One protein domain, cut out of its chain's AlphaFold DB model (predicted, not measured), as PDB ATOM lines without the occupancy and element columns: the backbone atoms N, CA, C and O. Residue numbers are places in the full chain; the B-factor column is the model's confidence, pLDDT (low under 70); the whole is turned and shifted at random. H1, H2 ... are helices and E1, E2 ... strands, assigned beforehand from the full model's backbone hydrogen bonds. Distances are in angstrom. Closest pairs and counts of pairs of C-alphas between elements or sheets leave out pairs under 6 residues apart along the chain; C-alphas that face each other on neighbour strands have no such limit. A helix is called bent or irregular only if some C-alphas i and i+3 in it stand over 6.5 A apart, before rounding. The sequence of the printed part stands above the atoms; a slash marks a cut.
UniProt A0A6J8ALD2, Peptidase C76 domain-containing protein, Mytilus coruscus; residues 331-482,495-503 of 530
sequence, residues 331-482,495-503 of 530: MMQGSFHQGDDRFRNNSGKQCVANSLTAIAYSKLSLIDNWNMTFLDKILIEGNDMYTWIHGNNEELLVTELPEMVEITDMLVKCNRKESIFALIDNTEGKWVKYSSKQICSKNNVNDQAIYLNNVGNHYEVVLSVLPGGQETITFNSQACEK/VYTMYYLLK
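Overview. This is residues 331 to 482 and 495 to 503 of the 530 residues of the protein "Peptidase C76 domain-containing protein" of Mytilus coruscus (UniProt A0A6J8ALD2). Picture one long, strongly twisted sheet of seven strands that curls round a single helix, H2, with a longer helix, H3, crossing H2 and only grazing the sheet. The short helix H1 packs on H3, far from the mean of the C-alphas, and the strands E2 and E3 make a long, bent hairpin. The printed part has 161 residues, with three named helices followed by seven named strands along the chain; the sheet runs E1 E2 E3 E4 E5 E6 E7, antiparallel throughout, and the class is mixed, helices and strands. The whole is compact, with a radius of gyration of the C-alphas of 14.8 A, and its rounded outline spans 42 by 40 by 32 A.

Arrangement. Begin with the sheet at E1, residues 404 to 407, an edge strand; it forms a hairpin with E2, residues 410 to 424, where N 407 and O 410 are 2.9 A apart. E3, residues 427 to 438, is the next antiparallel neighbour, with N 420 and O 431 at 2.9 A; look for the bends in this hairpin, 89 degrees at residue 421 of E2 and 58 degrees at residue 430 of E3. E4, residues 450 to 455, forms a hairpin with E3, with N 434 and O 450 at 2.8 A. E5, residues 458 to 465, forms one with E4, with N 455 and O 458 at 2.9 A. E6, residues 471 to 475, forms one with E5, with N 463 and O 473 at 2.8 A. E1 to E6 are a meander, each strand the antiparallel neighbour of the one before. The other edge strand is E7, residues 498 to 502, antiparallel to E6, with N 474 and O 499 at 2.9 A; residues 331 to 332 make a short antiparallel pairing with residues 498 to 499 of E7. Now find H2, residues 351 to 364, on one face of this sheet, an arrangement of two layers; its closest C-alphas to E5 are those of Cys 351 and Tyr 459, 6.1 A apart. H3, residues 372 to 390, touches H2 with its residues 378 to 386 alone, at a steep tilt of 56 degrees, opposite ways; the closest C-alphas are those of Asn 354 and Gly 382, 3.9 A apart. H1, residues 341 to 346, touches residues 383 to 387 of H3 alone, at a shallow tilt of 24 degrees, the same way; the closest C-alphas, of Phe 343 and Asn 383, are 7.1 A apart. H1 is not on the sheet and is apart from H2. In H3 every O i to N i+4 pair is within hydrogen-bond range, in H2 9 of 10 and in H1 0 of 2, where 2 of 3 O i to N i+3 pairs are.

Along the chain. Find C-alpha 341 at (37.805, -21.230, 27.192), where H1 begins; it is irregular, with C-alphas 342 and 345 9.2 A apart. H2 measures 20.1 A from first to last C-alpha, and H3 26.7 A. From C-alpha 410 at (49.229, -43.378, 13.694), E2 runs 32.1 A to C-alpha 424; E3 then returns over 30.7 A, and E5 measures 20.3 A. E7 ends at C-alpha 502, at (31.656, -25.187, -5.536).

Size, cuts and confidence. The two C-alphas farthest apart are those of Asn 392 and Gly 468, 43.3 A. Residues 483 to 494 are not printed, and C-alphas 482 and 495 are 7.7 A apart across this cut, which lies in the link from E6 to E7. The links H3 to E1 and E3 to E4 are long. The mean pLDDT of the printed part is 71.0; 64 residues are under 70, among them 418 to 455 and 495 to 503.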
ATOM      1  N   MET A 331      28.123 -26.547   4.800       78.62
ATOM      2  CA  MET A 331      28.760 -25.907   5.940       78.62
ATOM      3  C   MET A 331      28.636 -26.819   7.148       78.62
ATOM      4  O   MET A 331      27.539 -27.028   7.665       78.62
ATOM      5  N   MET A 332      29.769 -27.352   7.599       84.25
ATOM      6  CA  MET A 332      29.838 -28.175   8.801       84.25
ATOM      7  C   MET A 332      30.562 -27.415   9.910       84.25
ATOM      8  O   MET A 332      31.616 -26.822   9.679       84.25
ATOM      9  N   GLN A 333      29.980 -27.453  11.107       87.25
ATOM     10  CA  GLN A 333      30.416 -26.705  12.281       87.25
ATOM     11  C   GLN A 333      30.615 -27.658  13.471       87.25
ATOM     12  O   GLN A 333      29.809 -28.568  13.675       87.25
ATOM     13  N   GLY A 334      31.694 -27.459  14.236       90.44
ATOM     14  CA  GLY A 334      31.908 -28.088  15.547       90.44
ATOM     15  C   GLY A 334      31.061 -27.427  16.642       90.44
ATOM     16  O   GLY A 334      30.550 -26.322  16.458       90.44
ATOM     17  N   SER A 335      30.910 -28.069  17.800       94.06
ATOM     18  CA  SER A 335      30.201 -27.471  18.942       94.06
ATOM     19  C   SER A 335      31.015 -26.382  19.660       94.06
ATOM     20  O   SER A 335      30.471 -25.666  20.501       94.06
ATOM     21  N   PHE A 336      32.298 -26.233  19.317       93.69
ATOM     22  CA  PHE A 336      33.211 -25.200  19.809       93.69
ATOM     23  C   PHE A 336      34.324 -24.894  18.792       93.69
ATOM     24  O   PHE A 336      34.272 -25.318  17.639       93.69
ATOM     25  N   HIS A 337      35.321 -24.122  19.224       92.19
ATOM     26  CA  HIS A 337      36.369 -23.546  18.386       92.19
ATOM     27  C   HIS A 337      37.691 -23.418  19.115       92.19
ATOM     28  O   HIS A 337      37.726 -23.479  20.339       92.19
ATOM     29  N   GLN A 338      38.768 -23.142  18.377       92.38
ATOM     30  CA  GLN A 338      40.100 -22.998  18.964       92.38
ATOM     31  C   GLN A 338      40.187 -21.916  20.060       92.38
ATOM     32  O   GLN A 338      41.032 -22.009  20.943       92.38
ATOM     33  N   GLY A 339      39.311 -20.907  20.003       93.00
ATOM     34  CA  GLY A 339      39.223 -19.803  20.964       93.00
ATOM     35  C   GLY A 339      38.301 -20.056  22.166       93.00
ATOM     36  O   GLY A 339      38.040 -19.126  22.922       93.00
ATOM     37  N   ASP A 340      37.763 -21.268  22.327       94.81
ATOM     38  CA  ASP A 340      36.890 -21.622  23.450       94.81
ATOM     39  C   ASP A 340      37.699 -21.776  24.754       94.81
ATOM     40  O   ASP A 340      38.752 -22.422  24.778       94.81
ATOM     41  N   ASP A 341      37.179 -21.229  25.859       94.75
ATOM     42  CA  ASP A 341      37.805 -21.230  27.192       94.75
ATOM     43  C   ASP A 341      38.234 -22.619  27.698       94.75
ATOM     44  O   ASP A 341      39.134 -22.721  28.544       94.75
ATOM     45  N   ARG A 342      37.663 -23.715  27.172       95.50
ATOM     46  CA  ARG A 342      38.113 -25.088  27.471       95.50
ATOM     47  C   ARG A 342      39.602 -25.304  27.193       95.50
ATOM     48  O   ARG A 342      40.226 -26.119  27.872       95.50
ATOM     49  N   PHE A 343      40.164 -24.560  26.239       93.88
ATOM     50  CA  PHE A 343      41.574 -24.608  25.856       93.88
ATOM     51  C   PHE A 343      42.488 -23.745  26.738       93.88
ATOM     52  O   PHE A 343      43.712 -23.840  26.636       93.88
ATOM     53  N   ARG A 344      41.923 -22.973  27.679       92.88
ATOM     54  CA  ARG A 344      42.667 -22.223  28.705       92.88
ATOM     55  C   ARG A 344      43.766 -21.357  28.065       92.88
ATOM     56  O   ARG A 344      43.501 -20.608  27.134       92.88
ATOM     57  N   ASN A 345      45.009 -21.489  28.530       91.62
ATOM     58  CA  ASN A 345      46.172 -20.722  28.078       91.62
ATOM     59  C   ASN A 345      46.531 -20.932  26.593       91.62
ATOM     60  O   ASN A 345      47.261 -20.106  26.040       91.62
ATOM     61  N   ASN A 346      46.042 -22.014  25.973       92.81
ATOM     62  CA  ASN A 346      46.261 -22.344  24.564       92.81
ATOM     63  C   ASN A 346      45.190 -21.741  23.645       92.81
ATOM     64  O   ASN A 346      45.345 -21.796  22.427       92.81
ATOM     65  N   SER A 347      44.100 -21.211  24.213       92.25
ATOM     66  CA  SER A 347      42.956 -20.691  23.466       92.25
ATOM     67  C   SER A 347      43.401 -19.684  22.396       92.25
ATOM     68  O   SER A 347      44.108 -18.719  22.689       92.25
ATOM     69  N   GLY A 348      43.028 -19.946  21.142       90.31
ATOM     70  CA  GLY A 348      43.375 -19.139  19.969       90.31
ATOM     71  C   GLY A 348      44.705 -19.483  19.282       90.31
ATOM     72  O   GLY A 348      44.875 -19.124  18.119       90.31
ATOM     73  N   LYS A 349      45.626 -20.186  19.952       90.62
ATOM     74  CA  LYS A 349      47.037 -20.335  19.531       90.62
ATOM     75  C   LYS A 349      47.348 -21.639  18.798       90.62
ATOM     76  O   LYS A 349      48.365 -21.763  18.120       90.62
ATOM     77  N   GLN A 350      46.473 -22.628  18.930       91.88
ATOM     78  CA  GLN A 350      46.657 -23.992  18.438       91.88
ATOM     79  C   GLN A 350      46.282 -24.186  16.952       91.88
ATOM     80  O   GLN A 350      46.175 -25.320  16.486       91.88
ATOM     81  N   CYS A 351      46.114 -23.100  16.184       90.31
ATOM     82  CA  CYS A 351      45.670 -23.112  14.783       90.31
ATOM     83  C   CYS A 351      46.506 -24.037  13.882       90.31
ATOM     84  O   CYS A 351      45.950 -24.862  13.155       90.31
ATOM     85  N   VAL A 352      47.838 -23.971  13.971       88.50
ATOM     86  CA  VAL A 352      48.762 -24.805  13.179       88.50
ATOM     87  C   VAL A 352      48.638 -26.296  13.520       88.50
ATOM     88  O   VAL A 352      48.688 -27.144  12.629       88.50
ATOM     89  N   ALA A 353      48.417 -26.632  14.791       91.06
ATOM     90  CA  ALA A 353      48.281 -28.017  15.238       91.06
ATOM     91  C   ALA A 353      46.888 -28.599  14.931       91.06
ATOM     92  O   ALA A 353      46.788 -29.732  14.458       91.06
ATOM     93  N   ASN A 354      45.817 -27.809  15.086       93.06
ATOM     94  CA  ASN A 354      44.477 -28.137  14.577       93.06
ATOM     95  C   ASN A 354      44.529 -28.433  13.075       93.06
ATOM     96  O   ASN A 354      43.963 -29.419  12.605       93.06
ATOM     97  N   SER A 355      45.257 -27.594  12.336       89.25
ATOM     98  CA  SER A 355      45.440 -27.731  10.894       89.25
ATOM     99  C   SER A 355      46.124 -29.045  10.528       89.25
ATOM    100  O   SER A 355      45.608 -29.790   9.696       89.25
ATOM    101  N   LEU A 356      47.237 -29.385  11.188       87.25
ATOM    102  CA  LEU A 356      47.911 -30.667  10.967       87.25
ATOM    103  C   LEU A 356      47.041 -31.871  11.367       87.25
ATOM    104  O   LEU A 356      47.059 -32.905  10.699       87.25
ATOM    105  N   THR A 357      46.240 -31.728  12.418       90.88
ATOM    106  CA  THR A 357      45.310 -32.768  12.870       90.88
ATOM    107  C   THR A 357      44.226 -33.029  11.819       90.88
ATOM    108  O   THR A 357      44.012 -34.179  11.437       90.88
ATOM    109  N   ALA A 358      43.611 -31.982  11.255       90.44
ATOM    110  CA  ALA A 358      42.643 -32.105  10.160       90.44
ATOM    111  C   ALA A 358      43.248 -32.787   8.914       90.44
ATOM    112  O   ALA A 358      42.618 -33.660   8.314       90.44
ATOM    113  N   ILE A 359      44.492 -32.436   8.561       84.62
ATOM    114  CA  ILE A 359      45.264 -33.058   7.470       84.62
ATOM    115  C   ILE A 359      45.456 -34.559   7.691       84.62
ATOM    116  O   ILE A 359      45.330 -35.347   6.755       84.62
ATOM    117  N   ALA A 360      45.807 -34.969   8.909       86.31
ATOM    118  CA  ALA A 360      45.972 -36.380   9.219       86.31
ATOM    119  C   ALA A 360      44.632 -37.110   9.083       86.31
ATOM    120  O   ALA A 360      44.543 -38.105   8.364       86.31
ATOM    121  N   TYR A 361      43.564 -36.568   9.668       88.25
ATOM    122  CA  TYR A 361      42.241 -37.179   9.593       88.25
ATOM    123  C   TYR A 361      41.669 -37.302   8.180       88.25
ATOM    124  O   TYR A 361      40.968 -38.285   7.921       88.25
ATOM    125  N   SER A 362      41.989 -36.393   7.251       86.38
ATOM    126  CA  SER A 362      41.528 -36.498   5.854       86.38
ATOM    127  C   SER A 362      42.208 -37.633   5.075       86.38
ATOM    128  O   SER A 362      41.728 -38.027   4.011       86.38
ATOM    129  N   LYS A 363      43.290 -38.210   5.625       82.19
ATOM    130  CA  LYS A 363      43.912 -39.463   5.164       82.19
ATOM    131  C   LYS A 363      43.365 -40.712   5.863       82.19
ATOM    132  O   LYS A 363      43.513 -41.807   5.328       82.19
ATOM    133  N   LEU A 364      42.764 -40.569   7.047       82.81
ATOM    134  CA  LEU A 364      42.246 -41.686   7.856       82.81
ATOM    135  C   LEU A 364      40.751 -41.948   7.647       82.81
ATOM    136  O   LEU A 364      40.279 -43.063   7.850       82.81
ATOM    137  N   SER A 365      40.002 -40.925   7.247       83.69
ATOM    138  CA  SER A 365      38.553 -40.975   7.075       83.69
ATOM    139  C   SER A 365      38.127 -40.148   5.868       83.69
ATOM    140  O   SER A 365      38.681 -39.079   5.613       83.69
ATOM    141  N   LEU A 366      37.123 -40.637   5.140       83.94
ATOM    142  CA  LEU A 366      36.453 -39.845   4.111       83.94
ATOM    143  C   LEU A 366      35.790 -38.632   4.769       83.94
ATOM    144  O   LEU A 366      35.126 -38.779   5.797       83.94
ATOM    145  N   ILE A 367      35.964 -37.460   4.162       83.38
ATOM    146  CA  ILE A 367      35.461 -36.183   4.688       83.38
ATOM    147  C   ILE A 367      33.926 -36.193   4.790       83.38
ATOM    148  O   ILE A 367      33.372 -35.648   5.738       83.38
ATOM    149  N   ASP A 368      33.246 -36.925   3.906       84.56
ATOM    150  CA  ASP A 368      31.789 -37.128   3.922       84.56
ATOM    151  C   ASP A 368      31.271 -37.780   5.222       84.56
ATOM    152  O   ASP A 368      30.101 -37.630   5.573       84.56
ATOM    153  N   ASN A 369      32.137 -38.495   5.953       87.44
ATOM    154  CA  ASN A 369      31.812 -39.118   7.241       87.44
ATOM    155  C   ASN A 369      32.095 -38.204   8.445       87.44
ATOM    156  O   ASN A 369      31.839 -38.597   9.590       87.44
ATOM    157  N   TRP A 370      32.661 -37.014   8.224       91.75
ATOM    158  CA  TRP A 370      32.891 -36.054   9.295       91.75
ATOM    159  C   TRP A 370      31.539 -35.531   9.799       91.75
ATOM    160  O   TRP A 370      30.512 -35.575   9.125       91.75
ATOM    161  N   ASN A 371      31.515 -35.087  11.046       92.25
ATOM    162  CA  ASN A 371      30.350 -34.490  11.688       92.25
ATOM    163  C   ASN A 371      30.833 -33.531  12.785       92.25
ATOM    164  O   ASN A 371      32.029 -33.460  13.061       92.25
ATOM    165  N   MET A 372      29.910 -32.830  13.445       93.94
ATOM    166  CA  MET A 372      30.212 -31.909  14.551       93.94
ATOM    167  C   MET A 372      31.173 -32.517  15.592       93.94
ATOM    168  O   MET A 372      32.191 -31.912  15.912       93.94
ATOM    169  N   THR A 373      30.917 -33.748  16.050       95.69
ATOM    170  CA  THR A 373      31.764 -34.456  17.029       95.69
ATOM    171  C   THR A 373      33.152 -34.793  16.472       95.69
ATOM    172  O   THR A 373      34.124 -34.876  17.220       95.69
ATOM    173  N   PHE A 374      33.265 -34.996  15.159       93.44
ATOM    174  CA  PHE A 374      34.538 -35.234  14.485       93.44
ATOM    175  C   PHE A 374      35.380 -33.950  14.389       93.44
ATOM    176  O   PHE A 374      36.573 -33.978  14.683       93.44
ATOM    177  N   LEU A 375      34.754 -32.814  14.059       94.06
ATOM    178  CA  LEU A 375      35.408 -31.499  14.085       94.06
ATOM    179  C   LEU A 375      35.870 -31.133  15.503       94.06
ATOM    180  O   LEU A 375      37.001 -30.694  15.696       94.06
ATOM    181  N   ASP A 376      35.038 -31.415  16.503       95.56
ATOM    182  CA  ASP A 376      35.385 -31.255  17.916       95.56
ATOM    183  C   ASP A 376      36.603 -32.112  18.313       95.56
ATOM    184  O   ASP A 376      37.483 -31.644  19.037       95.56
ATOM    185  N   LYS A 377      36.701 -33.349  17.801       94.81
ATOM    186  CA  LYS A 377      37.859 -34.236  18.013       94.81
ATOM    187  C   LYS A 377      39.141 -33.663  17.403       94.81
ATOM    188  O   LYS A 377      40.176 -33.699  18.060       94.81
ATOM    189  N   ILE A 378      39.064 -33.088  16.197       94.25
ATOM    190  CA  ILE A 378      40.195 -32.405  15.544       94.25
ATOM    191  C   ILE A 378      40.710 -31.249  16.410       94.25
ATOM    192  O   ILE A 378      41.917 -31.116  16.588       94.25
ATOM    193  N   LEU A 379      39.814 -30.432  16.972       95.50
ATOM    194  CA  LEU A 379      40.193 -29.301  17.828       95.50
ATOM    195  C   LEU A 379      40.787 -29.747  19.177       95.50
ATOM    196  O   LEU A 379      41.687 -29.091  19.699       95.50
ATOM    197  N   ILE A 380      40.299 -30.853  19.750       95.62
ATOM    198  CA  ILE A 380      40.850 -31.428  20.990       95.62
ATOM    199  C   ILE A 380      42.254 -31.990  20.745       95.62
ATOM    200  O   ILE A 380      43.196 -31.601  21.432       95.62
ATOM    201  N   GLU A 381      42.425 -32.853  19.742       94.50
ATOM    202  CA  GLU A 381      43.727 -33.473  19.460       94.50
ATOM    203  C   GLU A 381      44.749 -32.467  18.911       94.50
ATOM    204  O   GLU A 381      45.933 -32.561  19.236       94.50
ATOM    205  N   GLY A 382      44.303 -31.446  18.175       93.12
ATOM    206  CA  GLY A 382      45.144 -30.321  17.767       93.12
ATOM    207  C   GLY A 382      45.630 -29.481  18.949       93.12
ATOM    208  O   GLY A 382      46.806 -29.121  19.001       93.12
ATOM    209  N   ASN A 383      44.785 -29.237  19.955       94.38
ATOM    210  CA  ASN A 383      45.225 -28.622  21.208       94.38
ATOM    211  C   ASN A 383      46.240 -29.494  21.968       94.38
ATOM    212  O   ASN A 383      47.223 -28.970  22.499       94.38
ATOM    213  N   ASP A 384      46.017 -30.804  22.041       93.06
ATOM    214  CA  ASP A 384      46.920 -31.718  22.750       93.06
ATOM    215  C   ASP A 384      48.288 -31.791  22.046       93.06
ATOM    216  O   ASP A 384      49.330 -31.698  22.698       93.06
ATOM    217  N   MET A 385      48.294 -31.823  20.710       91.50
ATOM    218  CA  MET A 385      49.497 -31.714  19.883       91.50
ATOM    219  C   MET A 385      50.219 -30.372  20.080       91.50
ATOM    220  O   MET A 385      51.432 -30.361  20.278       91.50
ATOM    221  N   TYR A 386      49.499 -29.245  20.074       92.19
ATOM    222  CA  TYR A 386      50.081 -27.925  20.354       92.19
ATOM    223  C   TYR A 386      50.740 -27.885  21.739       92.19
ATOM    224  O   TYR A 386      51.881 -27.446  21.870       92.19
ATOM    225  N   THR A 387      50.054 -28.418  22.755       91.88
ATOM    226  CA  THR A 387      50.570 -28.519  24.131       91.88
ATOM    227  C   THR A 387      51.860 -29.340  24.184       91.88
ATOM    228  O   THR A 387      52.797 -28.966  24.888       91.88
ATOM    229  N   TRP A 388      51.921 -30.444  23.434       90.44
ATOM    230  CA  TRP A 388      53.094 -31.315  23.368       90.44
ATOM    231  C   TRP A 388      54.292 -30.666  22.658       90.44
ATOM    232  O   TRP A 388      55.410 -30.779  23.158       90.44
ATOM    233  N   ILE A 389      54.077 -29.970  21.534       88.38
ATOM    234  CA  ILE A 389      55.161 -29.327  20.770       88.38
ATOM    235  C   ILE A 389      55.671 -28.065  21.479       88.38
ATOM    236  O   ILE A 389      56.878 -27.857  21.595       88.38
ATOM    237  N   HIS A 390      54.755 -27.196  21.907       80.81
ATOM    238  CA  HIS A 390      55.053 -25.785  22.172       80.81
ATOM    239  C   HIS A 390      55.003 -25.413  23.667       80.81
ATOM    240  O   HIS A 390      55.547 -24.384  24.079       80.81
ATOM    241  N   GLY A 391      54.402 -26.263  24.509       69.31
ATOM    242  CA  GLY A 391      54.355 -26.080  25.959       69.31
ATOM    243  C   GLY A 391      53.669 -24.774  26.377       69.31
ATOM    244  O   GLY A 391      52.464 -24.628  26.218       69.31
ATOM    245  N   ASN A 392      54.444 -23.845  26.948       62.94
ATOM    246  CA  ASN A 392      53.961 -22.553  27.461       62.94
ATOM    247  C   ASN A 392      54.216 -21.362  26.510       62.94
ATOM    248  O   ASN A 392      53.920 -20.229  26.889       62.94
ATOM    249  N   ASN A 393      54.812 -21.582  25.335       67.19
ATOM    250  CA  ASN A 393      55.120 -20.503  24.390       67.19
ATOM    251  C   ASN A 393      53.843 -19.989  23.684       67.19
ATOM    252  O   ASN A 393      52.768 -20.574  23.815       67.19
ATOM    253  N   GLU A 394      53.925 -18.848  22.990       75.06
ATOM    254  CA  GLU A 394      52.728 -18.102  22.568       75.06
ATOM    255  C   GLU A 394      52.146 -18.514  21.208       75.06
ATOM    256  O   GLU A 394      50.925 -18.590  21.101       75.06
ATOM    257  N   GLU A 395      52.954 -18.824  20.190       77.06
ATOM    258  CA  GLU A 395      52.474 -19.130  18.831       77.06
ATOM    259  C   GLU A 395      53.369 -20.163  18.135       77.06
ATOM    260  O   GLU A 395      54.561 -19.936  17.941       77.06
ATOM    261  N   LEU A 396      52.773 -21.281  17.710       83.94
ATOM    262  CA  LEU A 396      53.483 -22.357  17.019       83.94
ATOM    263  C   LEU A 396      53.665 -22.003  15.541       83.94
ATOM    264  O   LEU A 396      52.687 -21.920  14.795       83.94
ATOM    265  N   LEU A 397      54.907 -21.859  15.085       82.75
ATOM    266  CA  LEU A 397      55.190 -21.674  13.665       82.75
ATOM    267  C   LEU A 397      55.087 -23.006  12.921       82.75
ATOM    268  O   LEU A 397      55.513 -24.053  13.400       82.75
ATOM    269  N   VAL A 398      54.641 -22.974  11.663       80.25
ATOM    270  CA  VAL A 398      54.603 -24.193  10.828       80.25
ATOM    271  C   VAL A 398      56.000 -24.787  10.578       80.25
ATOM    272  O   VAL A 398      56.137 -25.948  10.211       80.25
ATOM    273  N   THR A 399      57.056 -23.995  10.780       81.12
ATOM    274  CA  THR A 399      58.456 -24.438  10.718       81.12
ATOM    275  C   THR A 399      58.912 -25.221  11.950       81.12
ATOM    276  O   THR A 399      59.969 -25.836  11.894       81.12
ATOM    277  N   GLU A 400      58.143 -25.174  13.038       84.62
ATOM    278  CA  GLU A 400      58.388 -25.863  14.312       84.62
ATOM    279  C   GLU A 400      57.562 -27.155  14.434       84.62
ATOM    280  O   GLU A 400      57.688 -27.881  15.419       84.62
ATOM    281  N   LEU A 401      56.724 -27.468  13.435       84.25
ATOM    282  CA  LEU A 401      56.041 -28.756  13.367       84.25
ATOM    283  C   LEU A 401      57.068 -29.900  13.266       84.25
ATOM    284  O   LEU A 401      57.968 -29.834  12.422       84.25
ATOM    285  N   PRO A 402      56.924 -30.973  14.065       83.81
ATOM    286  CA  PRO A 402      57.790 -32.137  13.961       83.81
ATOM    287  C   PRO A 402      57.643 -32.825  12.601       83.81
ATOM    288  O   PRO A 402      56.548 -32.926  12.045       83.81
ATOM    289  N   GLU A 403      58.738 -33.395  12.100       83.44
ATOM    290  CA  GLU A 403      58.721 -34.217  10.882       83.44
ATOM    291  C   GLU A 403      57.866 -35.487  11.053       83.44
ATOM    292  O   GLU A 403      57.315 -36.004  10.083       83.44
ATOM    293  N   MET A 404      57.736 -35.982  12.287       84.00
ATOM    294  CA  MET A 404      57.015 -37.202  12.646       84.00
ATOM    295  C   MET A 404      56.080 -36.903  13.818       84.00
ATOM    296  O   MET A 404      56.547 -36.513  14.888       84.00
ATOM    297  N   VAL A 405      54.773 -37.086  13.626       84.00
ATOM    298  CA  VAL A 405      53.746 -36.788  14.640       84.00
ATOM    299  C   VAL A 405      52.827 -37.990  14.808       84.00
ATOM    300  O   VAL A 405      52.343 -38.540  13.820       84.00
ATOM    301  N   GLU A 406      52.588 -38.412  16.047       85.25
ATOM    302  CA  GLU A 406      51.601 -39.447  16.357       85.25
ATOM    303  C   GLU A 406      50.214 -38.808  16.489       85.25
ATOM    304  O   GLU A 406      49.991 -37.945  17.336       85.25
ATOM    305  N   ILE A 407      49.287 -39.206  15.617       81.75
ATOM    306  CA  ILE A 407      47.909 -38.712  15.573       81.75
ATOM    307  C   ILE A 407      47.001 -39.936  15.544       81.75
ATOM    308  O   ILE A 407      47.066 -40.734  14.612       81.75
ATOM    309  N   THR A 408      46.164 -40.099  16.573       73.62
ATOM    310  CA  THR A 408      45.234 -41.240  16.694       73.62
ATOM    311  C   THR A 408      45.920 -42.614  16.572       73.62
ATOM    312  O   THR A 408      45.505 -43.458  15.780       73.62
ATOM    313  N   ASP A 409      47.007 -42.822  17.323       75.31
ATOM    314  CA  ASP A 409      47.859 -44.026  17.277       75.31
ATOM    315  C   ASP A 409      48.536 -44.287  15.903       75.31
ATOM    316  O   ASP A 409      49.071 -45.371  15.654       75.31
ATOM    317  N   MET A 410      48.539 -43.305  14.987       74.19
ATOM    318  CA  MET A 410      49.229 -43.378  13.694       74.19
ATOM    319  C   MET A 410      50.376 -42.376  13.589       74.19
ATOM    320  O   MET A 410      50.201 -41.173  13.756       74.19
ATOM    321  N   LEU A 411      51.555 -42.875  13.215       82.69
ATOM    322  CA  LEU A 411      52.745 -42.060  12.994       82.69
ATOM    323  C   LEU A 411      52.720 -41.435  11.585       82.69
ATOM    324  O   LEU A 411      52.941 -42.110  10.574       82.69
ATOM    325  N   VAL A 412      52.429 -40.137  11.515       79.50
ATOM    326  CA  VAL A 412      52.327 -39.352  10.280       79.50
ATOM    327  C   VAL A 412      53.655 -38.654   9.992       79.50
ATOM    328  O   VAL A 412      54.133 -37.867  10.808       79.50
ATOM    329  N   LYS A 413      54.224 -38.892   8.799       82.38
ATOM    330  CA  LYS A 413      55.378 -38.130   8.307       82.38
ATOM    331  C   LYS A 413      54.940 -36.872   7.562       82.38
ATOM    332  O   LYS A 413      54.265 -36.927   6.527       82.38
ATOM    333  N   CYS A 414      55.379 -35.736   8.082       73.56
ATOM    334  CA  CYS A 414      55.062 -34.401   7.609       73.56
ATOM    335  C   CYS A 414      56.183 -33.894   6.696       73.56
ATOM    336  O   CYS A 414      57.142 -33.275   7.152       73.56
ATOM    337  N   ASN A 415      56.067 -34.133   5.385       74.94
ATOM    338  CA  ASN A 415      57.013 -33.572   4.421       74.94
ATOM    339  C   ASN A 415      56.591 -32.141   4.064       74.94
ATOM    340  O   ASN A 415      55.702 -31.915   3.232       74.94
ATOM    341  N   ARG A 416      57.244 -31.166   4.699       70.50
ATOM    342  CA  ARG A 416      57.175 -29.757   4.309       70.50
ATOM    343  C   ARG A 416      57.789 -29.583   2.917       70.50
ATOM    344  O   ARG A 416      58.955 -29.917   2.724       70.50
ATOM    345  N   LYS A 417      57.032 -29.037   1.962       72.25
ATOM    346  CA  LYS A 417      57.586 -28.554   0.686       72.25
ATOM    347  C   LYS A 417      57.928 -27.066   0.800       72.25
ATOM    348  O   LYS A 417      57.638 -26.414   1.808       72.25
ATOM    349  N   GLU A 418      58.592 -26.536  -0.221       64.94
ATOM    350  CA  GLU A 418      58.918 -25.114  -0.304       64.94
ATOM    351  C   GLU A 418      57.651 -24.243  -0.213       64.94
ATOM    352  O   GLU A 418      56.555 -24.647  -0.616       64.94
ATOM    353  N   SER A 419      57.785 -23.048   0.368       57.97
ATOM    354  CA  SER A 419      56.678 -22.089   0.435       57.97
ATOM    355  C   SER A 419      56.391 -21.540  -0.959       57.97
ATOM    356  O   SER A 419      57.301 -21.052  -1.623       57.97
ATOM    357  N   ILE A 420      55.128 -21.581  -1.379       55.78
ATOM    358  CA  ILE A 420      54.694 -21.102  -2.690       55.78
ATOM    359  C   ILE A 420      53.977 -19.775  -2.467       55.78
ATOM    360  O   ILE A 420      52.856 -19.738  -1.971       55.78
ATOM    361  N   PHE A 421      54.616 -18.669  -2.829       51.09
ATOM    362  CA  PHE A 421      53.935 -17.378  -2.859       51.09
ATOM    363  C   PHE A 421      53.035 -17.341  -4.098       51.09
ATOM    364  O   PHE A 421      53.525 -17.446  -5.221       51.09
ATOM    365  N   ALA A 422      51.726 -17.238  -3.887       46.53
ATOM    366  CA  ALA A 422      50.725 -17.247  -4.945       46.53
ATOM    367  C   ALA A 422      49.540 -16.360  -4.557       46.53
ATOM    368  O   ALA A 422      49.139 -16.316  -3.396       46.53
ATOM    369  N   LEU A 423      48.954 -15.691  -5.546       39.84
ATOM    370  CA  LEU A 423      47.624 -15.107  -5.418       39.84
ATOM    371  C   LEU A 423      46.604 -16.229  -5.618       39.84
ATOM    372  O   LEU A 423      46.545 -16.822  -6.695       39.84
ATOM    373  N   ILE A 424      45.814 -16.514  -4.587       47.12
ATOM    374  CA  ILE A 424      44.653 -17.402  -4.678       47.12
ATOM    375  C   ILE A 424      43.439 -16.574  -4.256       47.12
ATOM    376  O   ILE A 424      43.453 -15.925  -3.210       47.12
ATOM    377  N   ASP A 425      42.424 -16.558  -5.117       43.69
ATOM    378  CA  ASP A 425      41.141 -15.872  -4.904       43.69
ATOM    379  C   ASP A 425      41.259 -14.390  -4.480       43.69
ATOM    380  O   ASP A 425      40.627 -13.928  -3.536       43.69
ATOM    381  N   ASN A 426      42.136 -13.638  -5.158       41.69
ATOM    382  CA  ASN A 426      42.447 -12.224  -4.879       41.69
ATOM    383  C   ASN A 426      42.950 -11.914  -3.452       41.69
ATOM    384  O   ASN A 426      43.092 -10.744  -3.100       41.69
ATOM    385  N   THR A 427      43.286 -12.930  -2.652       40.88
ATOM    386  CA  THR A 427      43.964 -12.748  -1.364       40.88
ATOM    387  C   THR A 427      45.481 -12.816  -1.550       40.88
ATOM    388  O   THR A 427      46.026 -13.792  -2.078       40.88
ATOM    389  N   GLU A 428      46.190 -11.765  -1.129       42.59
ATOM    390  CA  GLU A 428      47.649 -11.800  -0.996       42.59
ATOM    391  C   GLU A 428      48.011 -12.629   0.242       42.59
ATOM    392  O   GLU A 428      47.878 -12.172   1.376       42.59
ATOM    393  N   GLY A 429      48.455 -13.866   0.016       50.50
ATOM    394  CA  GLY A 429      48.788 -14.823   1.069       50.50
ATOM    395  C   GLY A 429      50.143 -15.489   0.842       50.50
ATOM    396  O   GLY A 429      50.539 -15.798  -0.286       50.50
ATOM    397  N   LYS A 430      50.873 -15.754   1.930       44.38
ATOM    398  CA  LYS A 430      52.030 -16.657   1.887       44.38
ATOM    399  C   LYS A 430      51.535 -18.086   2.058       44.38
ATOM    400  O   LYS A 430      51.386 -18.556   3.185       44.38
ATOM    401  N   TRP A 431      51.331 -18.780   0.946       50.84
ATOM    402  CA  TRP A 431      50.902 -20.170   0.979       50.84
ATOM    403  C   TRP A 431      52.087 -21.101   1.234       50.84
ATOM    404  O   TRP A 431      53.193 -20.930   0.710       50.84
ATOM    405  N   VAL A 432      51.871 -22.129   2.050       48.41
ATOM    406  CA  VAL A 432      52.853 -23.205   2.220       48.41
ATOM    407  C   VAL A 432      52.197 -24.525   1.864       48.41
ATOM    408  O   VAL A 432      51.191 -24.903   2.460       48.41
ATOM    409  N   LYS A 433      52.777 -25.212   0.874       45.00
ATOM    410  CA  LYS A 433      52.322 -26.527   0.436       45.00
ATOM    411  C   LYS A 433      52.843 -27.586   1.404       45.00
ATOM    412  O   LYS A 433      54.036 -27.887   1.431       45.00
ATOM    413  N   TYR A 434      51.938 -28.180   2.167       44.41
ATOM    414  CA  TYR A 434      52.207 -29.374   2.956       44.41
ATOM    415  C   TYR A 434      51.712 -30.609   2.213       44.41
ATOM    416  O   TYR A 434      50.606 -30.642   1.675       44.41
ATOM    417  N   SER A 435      52.551 -31.642   2.178       44.28
ATOM    418  CA  SER A 435      52.170 -32.968   1.699       44.28
ATOM    419  C   SER A 435      52.529 -33.988   2.769       44.28
ATOM    420  O   SER A 435      53.701 -34.327   2.939       44.28
ATOM    421  N   SER A 436      51.529 -34.480   3.495       41.12
ATOM    422  CA  SER A 436      51.699 -35.655   4.344       41.12
ATOM    423  C   SER A 436      51.859 -36.888   3.451       41.12
ATOM    424  O   SER A 436      51.038 -37.140   2.567       41.12
ATOM    425  N   LYS A 437      52.929 -37.663   3.663       42.00
ATOM    426  CA  LYS A 437      53.077 -38.991   3.048       42.00
ATOM    427  C   LYS A 437      52.865 -40.015   4.150       42.00
ATOM    428  O   LYS A 437      53.659 -40.098   5.084       42.00
ATOM    429  N   GLN A 438      51.775 -40.769   4.060       40.97
ATOM    430  CA  GLN A 438      51.472 -41.820   5.025       40.97
ATOM    431  C   GLN A 438      52.547 -42.911   4.918       40.97
ATOM    432  O   GLN A 438      52.786 -43.431   3.831       40.97
ATOM    433  N   ILE A 439      53.213 -43.242   6.029       39.31
ATOM    434  CA  ILE A 439      54.261 -44.278   6.034       39.31
ATOM    435  C   ILE A 439      53.651 -45.690   6.019       39.31
ATOM    436  O   ILE A 439      54.270 -46.612   5.495       39.31
ATOM    437  N   CYS A 440      52.426 -45.867   6.525       33.66
ATOM    438  CA  CYS A 440      51.721 -47.151   6.514       33.66
ATOM    439  C   CYS A 440      50.210 -47.001   6.252       33.66
ATOM    440  O   CYS A 440      49.420 -46.941   7.189       33.66
ATOM    441  N   SER A 441      49.783 -47.015   4.986       34.25
ATOM    442  CA  SER A 441      48.517 -47.663   4.602       34.25
ATOM    443  C   SER A 441      48.555 -48.108   3.137       34.25
ATOM    444  O   SER A 441      49.383 -47.642   2.359       34.25
ATOM    445  N   LYS A 442      47.669 -49.042   2.771       32.28
ATOM    446  CA  LYS A 442      47.585 -49.632   1.424       32.28
ATOM    447  C   LYS A 442      46.749 -48.802   0.437       32.28
ATOM    448  O   LYS A 442      46.501 -49.263  -0.674       32.28
ATOM    449  N   ASN A 443      46.282 -47.616   0.832       35.66
ATOM    450  CA  ASN A 443      45.315 -46.855   0.049       35.66
ATOM    451  C   ASN A 443      46.003 -45.793  -0.810       35.66
ATOM    452  O   ASN A 443      46.660 -44.883  -0.306       35.66
ATOM    453  N   ASN A 444      45.799 -45.903  -2.122       35.44
ATOM    454  CA  ASN A 444      46.328 -44.989  -3.126       35.44
ATOM    455  C   ASN A 444      45.494 -43.690  -3.132       35.44
ATOM    456  O   ASN A 444      44.613 -43.494  -3.966       35.44
ATOM    457  N   VAL A 445      45.698 -42.836  -2.124       42.03
ATOM    458  CA  VAL A 445      45.008 -41.543  -2.006       42.03
ATOM    459  C   VAL A 445      45.745 -40.518  -2.861       42.03
ATOM    460  O   VAL A 445      46.900 -40.206  -2.574       42.03
ATOM    461  N   ASN A 446      45.054 -39.977  -3.871       44.91
ATOM    462  CA  ASN A 446      45.544 -38.904  -4.741       44.91
ATOM    463  C   ASN A 446      46.211 -37.758  -3.957       44.91
ATOM    464  O   ASN A 446      45.879 -37.503  -2.795       44.91
ATOM    465  N   ASP A 447      47.114 -37.044  -4.635       45.81
ATOM    466  CA  ASP A 447      47.955 -35.953  -4.124       45.81
ATOM    467  C   ASP A 447      47.135 -34.750  -3.587       45.81
ATOM    468  O   ASP A 447      47.083 -33.667  -4.172       45.81
ATOM    469  N   GLN A 448      46.503 -34.921  -2.422       51.09
ATOM    470  CA  GLN A 448      45.953 -33.833  -1.613       51.09
ATOM    471  C   GLN A 448      47.129 -32.993  -1.112       51.09
ATOM    472  O   GLN A 448      47.744 -33.272  -0.081       51.09
ATOM    473  N   ALA A 449      47.474 -31.986  -1.906       48.84
ATOM    474  CA  ALA A 449      48.348 -30.903  -1.517       48.84
ATOM    475  C   ALA A 449      47.566 -29.964  -0.605       48.84
ATOM    476  O   ALA A 449      46.584 -29.368  -1.047       48.84
ATOM    477  N   ILE A 450      48.015 -29.814   0.637       55.62
ATOM    478  CA  ILE A 450      47.396 -28.872   1.555       55.62
ATOM    479  C   ILE A 450      48.074 -27.527   1.432       55.62
ATOM    480  O   ILE A 450      49.290 -27.411   1.588       55.62
ATOM    481  N   TYR A 451      47.265 -26.514   1.165       61.72
ATOM    482  CA  TYR A 451      47.690 -25.128   1.162       61.72
ATOM    483  C   TYR A 451      47.277 -24.525   2.497       61.72
ATOM    484  O   TYR A 451      46.090 -24.494   2.822       61.72
ATOM    485  N   LEU A 452      48.267 -24.090   3.274       64.88
ATOM    486  CA  LEU A 452      48.033 -23.264   4.451       64.88
ATOM    487  C   LEU A 452      48.064 -21.799   4.024       64.88
ATOM    488  O   LEU A 452      49.123 -21.335   3.591       64.88
ATOM    489  N   ASN A 453      46.938 -21.091   4.134       65.56
ATOM    490  CA  ASN A 453      46.913 -19.635   3.997       65.56
ATOM    491  C   ASN A 453      47.289 -19.018   5.339       65.56
ATOM    492  O   ASN A 453      46.596 -19.299   6.314       65.56
ATOM    493  N   ASN A 454      48.329 -18.185   5.413       63.97
ATOM    494  CA  ASN A 454      48.544 -17.385   6.619       63.97
ATOM    495  C   ASN A 454      47.801 -16.048   6.503       63.97
ATOM    496  O   ASN A 454      48.286 -15.126   5.843       63.97
ATOM    497  N   VAL A 455      46.647 -15.950   7.160       65.25
ATOM    498  CA  VAL A 455      45.816 -14.742   7.227       65.25
ATOM    499  C   VAL A 455      46.031 -14.094   8.597       65.25
ATOM    500  O   VAL A 455      45.335 -14.374   9.574       65.25
ATOM    501  N   GLY A 456      47.059 -13.244   8.689       73.81
ATOM    502  CA  GLY A 456      47.484 -12.614   9.944       73.81
ATOM    503  C   GLY A 456      48.238 -13.588  10.854       73.81
ATOM    504  O   GLY A 456      49.377 -13.943  10.553       73.81
ATOM    505  N   ASN A 457      47.590 -14.001  11.949       66.06
ATOM    506  CA  ASN A 457      48.086 -15.018  12.890       66.06
ATOM    507  C   ASN A 457      47.268 -16.331  12.786       66.06
ATOM    508  O   ASN A 457      47.387 -17.221  13.630       66.06
ATOM    509  N   HIS A 458      46.401 -16.454  11.772       71.44
ATOM    510  CA  HIS A 458      45.564 -17.632  11.543       71.44
ATOM    511  C   HIS A 458      46.005 -18.422  10.313       71.44
ATOM    512  O   HIS A 458      46.384 -17.845   9.296       71.44
ATOM    513  N   TYR A 459      45.868 -19.748  10.387       68.69
ATOM    514  CA  TYR A 459      46.126 -20.649   9.271       68.69
ATOM    515  C   TYR A 459      44.841 -21.323   8.803       68.69
ATOM    516  O   TYR A 459      44.293 -22.177   9.500       68.69
ATOM    517  N   GLU A 460      44.391 -20.970   7.600       71.62
ATOM    518  CA  GLU A 460      43.305 -21.682   6.926       71.62
ATOM    519  C   GLU A 460      43.856 -22.874   6.146       71.62
ATOM    520  O   GLU A 460      44.896 -22.771   5.490       71.62
ATOM    521  N   VAL A 461      43.150 -24.003   6.190       70.31
ATOM    522  CA  VAL A 461      43.598 -25.261   5.583       70.31
ATOM    523  C   VAL A 461      42.752 -25.591   4.372       70.31
ATOM    524  O   VAL A 461      41.558 -25.828   4.513       70.31
ATOM    525  N   VAL A 462      43.363 -25.717   3.196       71.62
ATOM    526  CA  VAL A 462      42.709 -26.346   2.037       71.62
ATOM    527  C   VAL A 462      43.026 -27.843   2.055       71.62
ATOM    528  O   VAL A 462      44.150 -28.234   1.754       71.62
ATOM    529  N   LEU A 463      42.064 -28.689   2.434       71.75
ATOM    530  CA  LEU A 463      42.235 -30.148   2.545       71.75
ATOM    531  C   LEU A 463      42.184 -30.859   1.186       71.75
ATOM    532  O   LEU A 463      42.799 -31.912   1.014       71.75
ATOM    533  N   SER A 464      41.432 -30.310   0.231       65.56
ATOM    534  CA  SER A 464      41.299 -30.850  -1.122       65.56
ATOM    535  C   SER A 464      40.942 -29.750  -2.120       65.56
ATOM    536  O   SER A 464      40.198 -28.827  -1.789       65.56
ATOM    537  N   VAL A 465      41.440 -29.889  -3.348       58.44
ATOM    538  CA  VAL A 465      41.026 -29.126  -4.532       58.44
ATOM    539  C   VAL A 465      40.678 -30.161  -5.596       58.44
ATOM    540  O   VAL A 465      41.552 -30.927  -6.006       58.44
ATOM    541  N   LEU A 466      39.416 -30.230  -6.018       56.97
ATOM    542  CA  LEU A 466      39.001 -31.199  -7.029       56.97
ATOM    543  C   LEU A 466      39.514 -30.819  -8.432       56.97
ATOM    544  O   LEU A 466      39.696 -29.629  -8.730       56.97
ATOM    545  N   PRO A 467      39.737 -31.810  -9.321       46.25
ATOM    546  CA  PRO A 467      40.141 -31.566 -10.702       46.25
ATOM    547  C   PRO A 467      39.233 -30.551 -11.409       46.25
ATOM    548  O   PRO A 467      38.011 -30.593 -11.292       46.25
ATOM    549  N   GLY A 468      39.841 -29.615 -12.141       51.28
ATOM    550  CA  GLY A 468      39.136 -28.494 -12.771       51.28
ATOM    551  C   GLY A 468      38.915 -27.277 -11.861       51.28
ATOM    552  O   GLY A 468      38.341 -26.295 -12.321       51.28
ATOM    553  N   GLY A 469      39.368 -27.319 -10.600       56.44
ATOM    554  CA  GLY A 469      39.276 -26.199  -9.653       56.44
ATOM    555  C   GLY A 469      37.851 -25.889  -9.196       56.44
ATOM    556  O   GLY A 469      37.618 -24.846  -8.593       56.44
ATOM    557  N   GLN A 470      36.890 -26.764  -9.507       51.16
ATOM    558  CA  GLN A 470      35.481 -26.478  -9.274       51.16
ATOM    559  C   GLN A 470      35.102 -26.599  -7.807       51.16
ATOM    560  O   GLN A 470      34.290 -25.795  -7.377       51.16
ATOM    561  N   GLU A 471      35.686 -27.524  -7.042       58.06
ATOM    562  CA  GLU A 471      35.377 -27.664  -5.616       58.06
ATOM    563  C   GLU A 471      36.631 -27.604  -4.752       58.06
ATOM    564  O   GLU A 471      37.658 -28.204  -5.087       58.06
ATOM    565  N   THR A 472      36.544 -26.899  -3.624       66.31
ATOM    566  CA  THR A 472      37.586 -26.910  -2.595       66.31
ATOM    567  C   THR A 472      36.975 -27.181  -1.232       66.31
ATOM    568  O   THR A 472      35.915 -26.663  -0.877       66.31
ATOM    569  N   ILE A 473      37.662 -28.026  -0.469       72.38
ATOM    570  CA  ILE A 473      37.296 -28.337   0.907       72.38
ATOM    571  C   ILE A 473      38.263 -27.582   1.800       72.38
ATOM    572  O   ILE A 473      39.461 -27.881   1.786       72.38
ATOM    573  N   THR A 474      37.757 -26.630   2.579       79.12
ATOM    574  CA  THR A 474      38.565 -25.905   3.561       79.12
ATOM    575  C   THR A 474      38.154 -26.239   4.988       79.12
ATOM    576  O   THR A 474      37.005 -26.589   5.258       79.12
ATOM    577  N   PHE A 475      39.109 -26.147   5.906       81.00
ATOM    578  CA  PHE A 475      38.910 -26.236   7.346       81.00
ATOM    579  C   PHE A 475      39.479 -24.966   7.983       81.00
ATOM    580  O   PHE A 475      40.678 -24.693   7.875       81.00
ATOM    581  N   ASN A 476      38.610 -24.193   8.634       84.62
ATOM    582  CA  ASN A 476      38.975 -23.036   9.443       84.62
ATOM    583  C   ASN A 476      38.607 -23.335  10.909       84.62
ATOM    584  O   ASN A 476      37.494 -23.772  11.210       84.62
ATOM    585  N   SER A 477      39.570 -23.149  11.816       80.44
ATOM    586  CA  SER A 477      39.424 -23.465  13.249       80.44
ATOM    587  C   SER A 477      39.103 -22.246  14.129       80.44
ATOM    588  O   SER A 477      38.829 -22.403  15.325       80.44
ATOM    589  N   GLN A 478      39.102 -21.045  13.545       79.06
ATOM    590  CA  GLN A 478      38.768 -19.767  14.169       79.06
ATOM    591  C   GLN A 478      37.326 -19.337  13.860       79.06
ATOM    592  O   GLN A 478      36.665 -19.847  12.958       79.06
ATOM    593  N   ALA A 479      36.831 -18.387  14.656       70.88
ATOM    594  CA  ALA A 479      35.551 -17.732  14.446       70.88
ATOM    595  C   ALA A 479      35.523 -16.933  13.146       70.88
ATOM    596  O   ALA A 479      36.323 -16.018  12.955       70.88
ATOM    597  N   CYS A 480      34.530 -17.233  12.321       60.28
ATOM    598  CA  CYS A 480      34.073 -16.396  11.232       60.28
ATOM    599  C   CYS A 480      32.760 -15.716  11.655       60.28
ATOM    600  O   CYS A 480      31.831 -16.371  12.137       60.28
ATOM    601  N   GLU A 481      32.662 -14.401  11.465       49.81
ATOM    602  CA  GLU A 481      31.376 -13.702  11.445       49.81
ATOM    603  C   GLU A 481      30.904 -13.615   9.989       49.81
ATOM    604  O   GLU A 481      31.662 -13.200   9.114       49.81
ATOM    605  N   LYS A 482      29.651 -13.994   9.707       50.22
ATOM    606  CA  LYS A 482      29.040 -13.716   8.400       50.22
ATOM    607  C   LYS A 482      28.403 -12.331   8.421       50.22
ATOM    608  O   LYS A 482      27.456 -12.106   9.173       50.22
ATOM    609  N   VAL A 495      30.701 -18.291  14.174       32.09
ATOM    610  CA  VAL A 495      30.513 -19.446  13.280       32.09
ATOM    611  C   VAL A 495      31.858 -20.127  13.017       32.09
ATOM    612  O   VAL A 495      32.853 -19.451  12.777       32.09
ATOM    613  N   TYR A 496      31.890 -21.461  13.045       49.69
ATOM    614  CA  TYR A 496      33.091 -22.266  12.768       49.69
ATOM    615  C   TYR A 496      32.822 -23.159  11.579       49.69
ATOM    616  O   TYR A 496      31.789 -23.826  11.546       49.69
ATOM    617  N   THR A 497      33.728 -23.157  10.607       39.91
ATOM    618  CA  THR A 497      33.346 -23.541   9.254       39.91
ATOM    619  C   THR A 497      34.374 -24.449   8.599       39.91
ATOM    620  O   THR A 497      35.485 -24.029   8.274       39.91
ATOM    621  N   MET A 498      33.950 -25.673   8.286       35.12
ATOM    622  CA  MET A 498      34.386 -26.294   7.040       35.12
ATOM    623  C   MET A 498      33.554 -25.746   5.885       35.12
ATOM    624  O   MET A 498      32.325 -25.847   5.926       35.12
ATOM    625  N   TYR A 499      34.210 -25.190   4.864       37.91
ATOM    626  CA  TYR A 499      33.542 -24.826   3.615       37.91
ATOM    627  C   TYR A 499      33.720 -25.949   2.600       37.91
ATOM    628  O   TYR A 499      34.842 -26.367   2.314       37.91
ATOM    629  N   TYR A 500      32.609 -26.369   2.006       32.78
ATOM    630  CA  TYR A 500      32.597 -27.040   0.714       32.78
ATOM    631  C   TYR A 500      32.267 -25.982  -0.352       32.78
ATOM    632  O   TYR A 500      31.101 -25.650  -0.570       32.78
ATOM    633  N   LEU A 501      33.292 -25.367  -0.947       30.08
ATOM    634  CA  LEU A 501      33.118 -24.413  -2.048       30.08
ATOM    635  C   LEU A 501      32.830 -25.184  -3.341       30.08
ATOM    636  O   LEU A 501      33.505 -26.174  -3.602       30.08
ATOM    637  N   LEU A 502      31.888 -24.706  -4.166       24.66
ATOM    638  CA  LEU A 502      31.656 -25.187  -5.536       24.66
ATOM    639  C   LEU A 502      31.529 -24.008  -6.523       24.66
ATOM    640  O   LEU A 502      30.849 -23.021  -6.253       24.66
ATOM    641  N   LYS A 503      32.127 -24.202  -7.705       25.70
ATOM    642  CA  LYS A 503      32.234 -23.363  -8.912       25.70
ATOM    643  C   LYS A 503      33.173 -22.149  -8.843       25.70
ATOM    644  O   LYS A 503      32.737 -21.003  -8.885       25.70
TER     645      LYS A 503